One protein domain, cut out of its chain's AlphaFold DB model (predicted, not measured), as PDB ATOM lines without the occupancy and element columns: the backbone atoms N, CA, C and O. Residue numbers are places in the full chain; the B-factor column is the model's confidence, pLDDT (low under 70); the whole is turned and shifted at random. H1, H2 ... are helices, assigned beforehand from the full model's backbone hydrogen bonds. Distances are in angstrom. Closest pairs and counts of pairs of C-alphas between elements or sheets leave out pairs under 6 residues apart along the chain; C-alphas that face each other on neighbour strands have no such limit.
ATOM      1  N   SER A  25      -1.284  52.754 -41.491       73.38
ATOM      2  CA  SER A  25      -0.333  53.479 -40.639       73.38
ATOM      3  C   SER A  25       0.081  52.647 -39.414       73.38
ATOM      4  O   SER A  25       1.275  52.439 -39.191       73.38
ATOM      5  N   ALA A  26      -0.882  52.073 -38.686       74.62
ATOM      6  CA  ALA A  26      -0.635  51.215 -37.526       74.62
ATOM      7  C   ALA A  26       0.158  49.946 -37.886       74.62
ATOM      8  O   ALA A  26       1.129  49.608 -37.205       74.62
ATOM      9  N   VAL A  27      -0.197  49.280 -38.991       77.44
ATOM     10  CA  VAL A  27       0.529  48.102 -39.491       77.44
ATOM     11  C   VAL A  27       1.948  48.465 -39.933       77.44
ATOM     12  O   VAL A  27       2.862  47.672 -39.719       77.44
ATOM     13  N   SER A  28       2.171  49.660 -40.490       81.12
ATOM     14  CA  SER A  28       3.518  50.122 -40.850       81.12
ATOM     15  C   SER A  28       4.400  50.425 -39.630       81.12
ATOM     16  O   SER A  28       5.596  50.140 -39.665       81.12
ATOM     17  N   ALA A  29       3.816  50.949 -38.545       80.44
ATOM     18  CA  ALA A  29       4.545  51.347 -37.340       80.44
ATOM     19  C   ALA A  29       5.098  50.148 -36.550       80.44
ATOM     20  O   ALA A  29       6.224  50.193 -36.061       80.44
ATOM     21  N   ASP A  30       4.326  49.061 -36.464       81.38
ATOM     22  CA  ASP A  30       4.657  47.859 -35.682       81.38
ATOM     23  C   ASP A  30       4.767  46.593 -36.556       81.38
ATOM     24  O   ASP A  30       4.522  45.467 -36.108       81.38
ATOM     25  N   TYR A  31       5.158  46.763 -37.825       80.31
ATOM     26  CA  TYR A  31       5.141  45.711 -38.847       80.31
ATOM     27  C   TYR A  31       5.657  44.324 -38.427       80.31
ATOM     28  O   TYR A  31       4.940  43.360 -38.682       80.31
ATOM     29  N   PRO A  32       6.824  44.148 -37.769       81.94
ATOM     30  CA  PRO A  32       7.296  42.813 -37.385       81.94
ATOM     31  C   PRO A  32       6.340  42.062 -36.439       81.94
ATOM     32  O   PRO A  32       6.272  40.830 -36.496       81.94
ATOM     33  N   LYS A  33       5.555  42.768 -35.608       76.88
ATOM     34  CA  LYS A  33       4.511  42.136 -34.784       76.88
ATOM     35  C   LYS A  33       3.366  41.642 -35.666       76.88
ATOM     36  O   LYS A  33       3.014  40.470 -35.584       76.88
ATOM     37  N   TYR A  34       2.853  42.490 -36.560       79.38
ATOM     38  CA  TYR A  34       1.788  42.113 -37.499       79.38
ATOM     39  C   TYR A  34       2.211  41.005 -38.460       79.38
ATOM     40  O   TYR A  34       1.449  40.077 -38.691       79.38
ATOM     41  N   GLN A  35       3.437  41.047 -38.973       82.75
ATOM     42  CA  GLN A  35       4.004  40.031 -39.853       82.75
ATOM     43  C   GLN A  35       4.127  38.675 -39.140       82.75
ATOM     44  O   GLN A  35       3.766  37.648 -39.712       82.75
ATOM     45  N   THR A  36       4.534  38.660 -37.867       80.12
ATOM     46  CA  THR A  36       4.480  37.448 -37.029       80.12
ATOM     47  C   THR A  36       3.035  36.969 -36.863       80.12
ATOM     48  O   THR A  36       2.724  35.813 -37.143       80.12
ATOM     49  N   SER A  37       2.133  37.870 -36.470       77.44
ATOM     50  CA  SER A  37       0.714  37.593 -36.240       77.44
ATOM     51  C   SER A  37      -0.025  37.040 -37.464       77.44
ATOM     52  O   SER A  37      -0.766  36.068 -37.344       77.44
ATOM     53  N   MET A  38       0.186  37.615 -38.648       82.25
ATOM     54  CA  MET A  38      -0.438  37.174 -39.899       82.25
ATOM     55  C   MET A  38       0.073  35.795 -40.326       82.25
ATOM     56  O   MET A  38      -0.716  34.969 -40.771       82.25
ATOM     57  N   ASN A  39       1.364  35.507 -40.136       82.56
ATOM     58  CA  ASN A  39       1.925  34.182 -40.415       82.56
ATOM     59  C   ASN A  39       1.429  33.113 -39.423       82.56
ATOM     60  O   ASN A  39       1.179  31.977 -39.830       82.56
ATOM     61  N   VAL A  40       1.214  33.474 -38.151       81.38
ATOM     62  CA  VAL A  40       0.525  32.604 -37.182       81.38
ATOM     63  C   VAL A  40      -0.915  32.344 -37.627       81.38
ATOM     64  O   VAL A  40      -1.320  31.192 -37.651       81.38
ATOM     65  N   TYR A  41      -1.658  33.366 -38.059       82.38
ATOM     66  CA  TYR A  41      -3.031  33.200 -38.552       82.38
ATOM     67  C   TYR A  41      -3.128  32.319 -39.810       82.38
ATOM     68  O   TYR A  41      -4.007  31.466 -39.885       82.38
ATOM     69  N   ILE A  42      -2.207  32.462 -40.772       82.94
ATOM     70  CA  ILE A  42      -2.137  31.562 -41.939       82.94
ATOM     71  C   ILE A  42      -1.881  30.110 -41.490       82.94
ATOM     72  O   ILE A  42      -2.460  29.186 -42.054       82.94
ATOM     73  N   SER A  43      -1.043  29.911 -40.468       81.31
ATOM     74  CA  SER A  43      -0.708  28.580 -39.936       81.31
ATOM     75  C   SER A  43      -1.881  27.956 -39.166       81.31
ATOM     76  O   SER A  43      -2.239  26.814 -39.422       81.31
ATOM     77  N   ASP A  44      -2.529  28.723 -38.285       77.81
ATOM     78  CA  ASP A  44      -3.712  28.313 -37.514       77.81
ATOM     79  C   ASP A  44      -4.881  27.939 -38.440       77.81
ATOM     80  O   ASP A  44      -5.512  26.898 -38.271       77.81
ATOM     81  N   MET A  45      -5.096  28.718 -39.506       77.88
ATOM     82  CA  MET A  45      -6.078  28.391 -40.540       77.88
ATOM     83  C   MET A  45      -5.720  27.106 -41.297       77.88
ATOM     84  O   MET A  45      -6.614  26.333 -41.619       77.88
ATOM     85  N   GLN A  46      -4.434  26.831 -41.544       79.06
ATOM     86  CA  GLN A  46      -4.006  25.568 -42.154       79.06
ATOM     87  C   GLN A  46      -4.359  24.350 -41.283       79.06
ATOM     88  O   GLN A  46      -4.660  23.283 -41.821       79.06
ATOM     89  N   GLU A  47      -4.312  24.500 -39.956       76.56
ATOM     90  CA  GLU A  47      -4.621  23.436 -38.993       76.56
ATOM     91  C   GLU A  47      -6.130  23.313 -38.701       76.56
ATOM     92  O   GLU A  47      -6.617  22.198 -38.501       76.56
ATOM     93  N   CYS A  48      -6.879  24.422 -38.712       73.75
ATOM     94  CA  CYS A  48      -8.297  24.464 -38.335       73.75
ATOM     95  C   CYS A  48      -9.294  24.444 -39.513       73.75
ATOM     96  O   CYS A  48     -10.380  23.885 -39.359       73.75
ATOM     97  N   ASP A  49      -8.973  25.040 -40.669       77.62
ATOM     98  CA  ASP A  49      -9.860  25.112 -41.844       77.62
ATOM     99  C   ASP A  49      -9.057  25.133 -43.164       77.62
ATOM    100  O   ASP A  49      -8.681  26.175 -43.714       77.62
ATOM    101  N   ALA A  50      -8.809  23.936 -43.701       78.62
ATOM    102  CA  ALA A  50      -8.043  23.747 -44.931       78.62
ATOM    103  C   ALA A  50      -8.723  24.329 -46.190       78.62
ATOM    104  O   ALA A  50      -8.028  24.624 -47.168       78.62
ATOM    105  N   GLU A  51     -10.050  24.510 -46.194       78.00
ATOM    106  CA  GLU A  51     -10.763  25.142 -47.314       78.00
ATOM    107  C   GLU A  51     -10.541  26.658 -47.286       78.00
ATOM    108  O   GLU A  51     -10.120  27.236 -48.293       78.00
ATOM    109  N   ALA A  52     -10.707  27.283 -46.116       77.19
ATOM    110  CA  ALA A  52     -10.402  28.694 -45.896       77.19
ATOM    111  C   ALA A  52      -8.924  29.015 -46.189       77.19
ATOM    112  O   ALA A  52      -8.633  30.006 -46.863       77.19
ATOM    113  N   TYR A  53      -7.994  28.148 -45.767       81.19
ATOM    114  CA  TYR A  53      -6.565  28.275 -46.080       81.19
ATOM    115  C   TYR A  53      -6.296  28.207 -47.586       81.19
ATOM    116  O   TYR A  53      -5.512  28.995 -48.126       81.19
ATOM    117  N   SER A  54      -6.949  27.274 -48.283       80.56
ATOM    118  CA  SER A  54      -6.811  27.124 -49.734       80.56
ATOM    119  C   SER A  54      -7.371  28.339 -50.476       80.56
ATOM    120  O   SER A  54      -6.757  28.802 -51.437       80.56
ATOM    121  N   GLU A  55      -8.489  28.908 -50.014       79.94
ATOM    122  CA  GLU A  55      -9.033  30.145 -50.577       79.94
ATOM    123  C   GLU A  55      -8.105  31.340 -50.305       79.94
ATOM    124  O   GLU A  55      -7.742  32.040 -51.253       79.94
ATOM    125  N   LEU A  56      -7.630  31.529 -49.066       80.81
ATOM    126  CA  LEU A  56      -6.696  32.607 -48.718       80.81
ATOM    127  C   LEU A  56      -5.424  32.532 -49.558       80.81
ATOM    128  O   LEU A  56      -5.044  33.514 -50.192       80.81
ATOM    129  N   THR A  57      -4.764  31.374 -49.600       81.88
ATOM    130  CA  THR A  57      -3.503  31.213 -50.340       81.88
ATOM    131  C   THR A  57      -3.703  31.329 -51.853       81.88
ATOM    132  O   THR A  57      -2.858  31.920 -52.528       81.88
ATOM    133  N   SER A  58      -4.846  30.885 -52.391       83.44
ATOM    134  CA  SER A  58      -5.210  31.079 -53.801       83.44
ATOM    135  C   SER A  58      -5.460  32.554 -54.158       83.44
ATOM    136  O   SER A  58      -5.065  32.997 -55.238       83.44
ATOM    137  N   LYS A  59      -6.071  33.335 -53.257       81.50
ATOM    138  CA  LYS A  59      -6.354  34.771 -53.453       81.50
ATOM    139  C   LYS A  59      -5.132  35.657 -53.199       81.50
ATOM    140  O   LYS A  59      -4.908  36.619 -53.934       81.50
ATOM    141  N   TYR A  60      -4.346  35.338 -52.174       81.81
ATOM    142  CA  TYR A  60      -3.156  36.092 -51.778       81.81
ATOM    143  C   TYR A  60      -1.960  35.799 -52.696       81.81
ATOM    144  O   TYR A  60      -1.196  36.706 -53.037       81.81
ATOM    145  N   GLY A  61      -1.823  34.542 -53.133       80.81
ATOM    146  CA  GLY A  61      -0.731  34.048 -53.975       80.81
ATOM    147  C   GLY A  61       0.541  33.658 -53.214       80.81
ATOM    148  O   GLY A  61       1.494  33.204 -53.838       80.81
ATOM    149  N   ASN A  62       0.561  33.813 -51.887       78.38
ATOM    150  CA  ASN A  62       1.671  33.452 -51.005       78.38
ATOM    151  C   ASN A  62       1.156  32.660 -49.792       78.38
ATOM    152  O   ASN A  62       0.004  32.808 -49.387       78.38
ATOM    153  N   THR A  63       2.032  31.864 -49.178       80.81
ATOM    154  CA  THR A  63       1.774  31.148 -47.911       80.81
ATOM    155  C   THR A  63       2.342  31.867 -46.685       80.81
ATOM    156  O   THR A  63       2.143  31.412 -45.564       80.81
ATOM    157  N   VAL A  64       3.051  32.982 -46.884       80.88
ATOM    158  CA  VAL A  64       3.608  33.833 -45.827       80.88
ATOM    159  C   VAL A  64       3.520  35.305 -46.220       80.88
ATOM    160  O   VAL A  64       3.647  35.650 -47.396       80.88
ATOM    161  N   VAL A  65       3.336  36.179 -45.233       82.75
ATOM    162  CA  VAL A  65       3.407  37.638 -45.406       82.75
ATOM    163  C   VAL A  65       4.883  38.071 -45.447       82.75
ATOM    164  O   VAL A  65       5.662  37.610 -44.597       82.75
ATOM    165  N   PRO A  66       5.297  38.924 -46.413       82.69
ATOM    166  CA  PRO A  66       6.692  39.331 -46.588       82.69
ATOM    167  C   PRO A  66       7.274  39.982 -45.329       82.69
ATOM    168  O   PRO A  66       6.567  40.579 -44.532       82.69
ATOM    169  N   THR A  67       8.590  39.889 -45.142       80.56
ATOM    170  CA  THR A  67       9.291  40.481 -43.984       80.56
ATOM    171  C   THR A  67       9.456  42.001 -44.071       80.56
ATOM    172  O   THR A  67       9.767  42.641 -43.070       80.56
ATOM    173  N   THR A  68       9.220  42.587 -45.246       84.12
ATOM    174  CA  THR A  68       9.274  44.033 -45.500       84.12
ATOM    175  C   THR A  68       7.861  44.576 -45.674       84.12
ATOM    176  O   THR A  68       7.093  44.032 -46.464       84.12
ATOM    177  N   TYR A  69       7.530  45.677 -44.988       81.44
ATOM    178  CA  TYR A  69       6.230  46.328 -45.147       81.44
ATOM    179  C   TYR A  69       6.025  46.839 -46.576       81.44
ATOM    180  O   TYR A  69       6.785  47.672 -47.072       81.44
ATOM    181  N   ALA A  70       4.934  46.396 -47.191       82.88
ATOM    182  CA  ALA A  70       4.374  46.982 -48.395       82.88
ATOM    183  C   ALA A  70       2.856  47.095 -48.224       82.88
ATOM    184  O   ALA A  70       2.169  46.095 -48.005       82.88
ATOM    185  N   ALA A  71       2.320  48.314 -48.350       76.88
ATOM    186  CA  ALA A  71       0.882  48.568 -48.221       76.88
ATOM    187  C   ALA A  71       0.059  47.705 -49.195       76.88
ATOM    188  O   ALA A  71      -1.001  47.204 -48.828       76.88
ATOM    189  N   SER A  72       0.580  47.469 -50.404       81.81
ATOM    190  CA  SER A  72      -0.020  46.586 -51.409       81.81
ATOM    191  C   SER A  72      -0.146  45.141 -50.926       81.81
ATOM    192  O   SER A  72      -1.214  44.555 -51.072       81.81
ATOM    193  N   ASP A  73       0.897  44.563 -50.327       81.12
ATOM    194  CA  ASP A  73       0.863  43.177 -49.843       81.12
ATOM    195  C   ASP A  73      -0.040  43.016 -48.624       81.12
ATOM    196  O   ASP A  73      -0.763  42.029 -48.535       81.12
ATOM    197  N   ILE A  74      -0.080  44.013 -47.736       80.75
ATOM    198  CA  ILE A  74      -1.038  44.047 -46.625       80.75
ATOM    199  C   ILE A  74      -2.476  44.169 -47.137       80.75
ATOM    200  O   ILE A  74      -3.343  43.404 -46.721       80.75
ATOM    201  N   THR A  75      -2.728  45.055 -48.101       80.38
ATOM    202  CA  THR A  75      -4.055  45.210 -48.720       80.38
ATOM    203  C   THR A  75      -4.496  43.926 -49.422       80.38
ATOM    204  O   THR A  75      -5.637  43.501 -49.262       80.38
ATOM    205  N   LYS A  76      -3.589  43.253 -50.143       80.19
ATOM    206  CA  LYS A  76      -3.863  41.957 -50.781       80.19
ATOM    207  C   LYS A  76      -4.067  40.831 -49.771       80.19
ATOM    208  O   LYS A  76      -4.888  39.963 -50.036       80.19
ATOM    209  N   PHE A  77      -3.361  40.845 -48.641       81.38
ATOM    210  CA  PHE A  77      -3.571  39.885 -47.560       81.38
ATOM    211  C   PHE A  77      -4.968  40.051 -46.954       81.38
ATOM    212  O   PHE A  77      -5.752  39.111 -47.000       81.38
ATOM    213  N   PHE A  78      -5.335  41.250 -46.488       77.81
ATOM    214  CA  PHE A  78      -6.674  41.503 -45.938       77.81
ATOM    215  C   PHE A  78      -7.798  41.272 -46.962       77.81
ATOM    216  O   PHE A  78      -8.853  40.773 -46.592       77.81
ATOM    217  N   ALA A  79      -7.575  41.552 -48.252       77.31
ATOM    218  CA  ALA A  79      -8.528  41.226 -49.319       77.31
ATOM    219  C   ALA A  79      -8.634  39.720 -49.641       77.31
ATOM    220  O   ALA A  79      -9.571  39.306 -50.324       77.31
ATOM    221  N   ALA A  80      -7.664  38.919 -49.197       79.50
ATOM    222  CA  ALA A  80      -7.637  37.466 -49.335       79.50
ATOM    223  C   ALA A  80      -8.091  36.730 -48.063       79.50
ATOM    224  O   ALA A  80      -8.364  35.535 -48.139       79.50
ATOM    225  N   VAL A  81      -8.192  37.413 -46.915       75.19
ATOM    226  CA  VAL A  81      -8.792  36.849 -45.699       75.19
ATOM    227  C   VAL A  81     -10.243  36.449 -46.009       75.19
ATOM    228  O   VAL A  81     -11.024  37.302 -46.440       75.19
ATOM    229  N   PRO A  82     -10.639  35.176 -45.811       71.12
ATOM    230  CA  PRO A  82     -12.005  34.744 -46.072       71.12
ATOM    231  C   PRO A  82     -12.981  35.525 -45.191       71.12
ATOM    232  O   PRO A  82     -12.781  35.638 -43.984       71.12
ATOM    233  N   THR A  83     -14.068  36.036 -45.773       62.88
ATOM    234  CA  THR A  83     -14.939  37.040 -45.126       62.88
ATOM    235  C   THR A  83     -15.646  36.569 -43.849       62.88
ATOM    236  O   THR A  83     -16.165  37.392 -43.097       62.88
ATOM    237  N   LYS A  84     -15.641  35.260 -43.557       60.81
ATOM    238  CA  LYS A  84     -16.059  34.702 -42.258       60.81
ATOM    239  C   LYS A  84     -15.147  35.107 -41.094       60.81
ATOM    240  O   LYS A  84     -15.595  35.105 -39.954       60.81
ATOM    241  N   TYR A  85     -13.900  35.458 -41.390       59.47
ATOM    242  CA  TYR A  85     -12.880  35.915 -40.450       59.47
ATOM    243  C   TYR A  85     -12.522  37.389 -40.692       59.47
ATOM    244  O   TYR A  85     -11.408  37.813 -40.402       59.47
ATOM    245  N   ASP A  86     -13.434  38.177 -41.273       60.47
ATOM    246  CA  ASP A  86     -13.192  39.590 -41.564       60.47
ATOM    247  C   ASP A  86     -13.133  40.412 -40.265       60.47
ATOM    248  O   ASP A  86     -14.131  40.944 -39.771       60.47
ATOM    249  N   PHE A  87     -11.924  40.509 -39.710       59.31
ATOM    250  CA  PHE A  87     -11.613  41.241 -38.482       59.31
ATOM    251  C   PHE A  87     -11.931  42.745 -38.565       59.31
ATOM    252  O   PHE A  87     -11.952  43.411 -37.532       59.31
ATOM    253  N   LEU A  88     -12.166  43.288 -39.767       54.28
ATOM    254  CA  LEU A  88     -12.462  44.704 -40.005       54.28
ATOM    255  C   LEU A  88     -13.972  44.976 -40.081       54.28
ATOM    256  O   LEU A  88     -14.406  46.105 -39.848       54.28
ATOM    257  N   LYS A  89     -14.793  43.956 -40.363       47.78
ATOM    258  CA  LYS A  89     -16.262  44.050 -40.307       47.78
ATOM    259  C   LYS A  89     -16.858  43.866 -38.912       47.78
ATOM    260  O   LYS A  89     -18.061  44.086 -38.747       47.78
TER     261      LYS A  89
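This is residues 25 to 89 of the 161 residues of an uncharacterized protein of Smittium culicis (UniProt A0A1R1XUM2). One long helix, H2, makes one side of this model, and two shorter helices, H3 and H4, lie nearly end to end as a second row beside it, with the last turn of H4 meeting the second half of H3. The short helix H1 makes a corner at the beginning of H2, the link of residues 61 to 70 passes from the end of H3 to the beginning of H4, and a tail of residues 81 to 89 follows H4; the fit is loose between H2 and H4, which are only near each other. The printed part has 65 residues with four named helices, H1, H2, H3 and H4 in chain order, and no named strand, and its class is all helix. It is compact, with a radius of gyration of the C-alphas of 11.2 A, and its C-alphas span 32 by 21 by 19 A along the three main axes.

H1, residues 25 to 29, is close to but not clearly touching H2, residues 31 to 48; their closest C-alphas, those of Val 27 and Tyr 34, are 6.4 A apart. H2 touches H3, residues 50 to 60, with residues 42 to 46 alone. The closest C-alphas of this pair, those of Gln 46 and Tyr 53, are 5.4 A apart. H2 and H3 form a helical hairpin and run opposite ways at a steep tilt of 40 degrees. H3 touches H4, residues 71 to 80, and their closest C-alphas, those of Leu 56 and Ala 80, are 5.0 A apart. H3 and H4 form a second helical hairpin, running opposite ways at a shallow tilt of 34 degrees, only just short of steep. H2 and H4 are near each other, with 5 pairs of C-alphas within 10 A and no pair within 8 A. H1 is close to but not clearly touching H4, where the closest C-alphas, those of Ser 28 and Ala 71, are 8.0 A apart. H1 and H3 are apart. In H1, H2, H3 and H4 every O i to N i+4 pair is within hydrogen-bond range.

H1 runs from Ser 25, with its C-alpha at (-0.333, 53.479, -40.639), to Ala 29. H2 runs from Tyr 31 to Cys 48 and measures 25.1 A from first to last C-alpha; C-alpha 48 is at (-8.297, 24.464, -38.335). H3 runs from Ala 50 to Tyr 60 and measures 14.9 A. H4 runs from Ala 71 to Ala 80 and measures 14.0 A; C-alpha 80 is at (-7.637, 37.466, -49.335).

The two C-alphas farthest apart, those of Ala 29 and Glu 51, are 31.9 A apart. The printed part has no cut. The links from H1 to H2 and from H2 to H3 are tight, and the link of 10 residues from H3 to H4 is short. The mean pLDDT of the printed part is 77.4, and residues 83 to 89 are under 70.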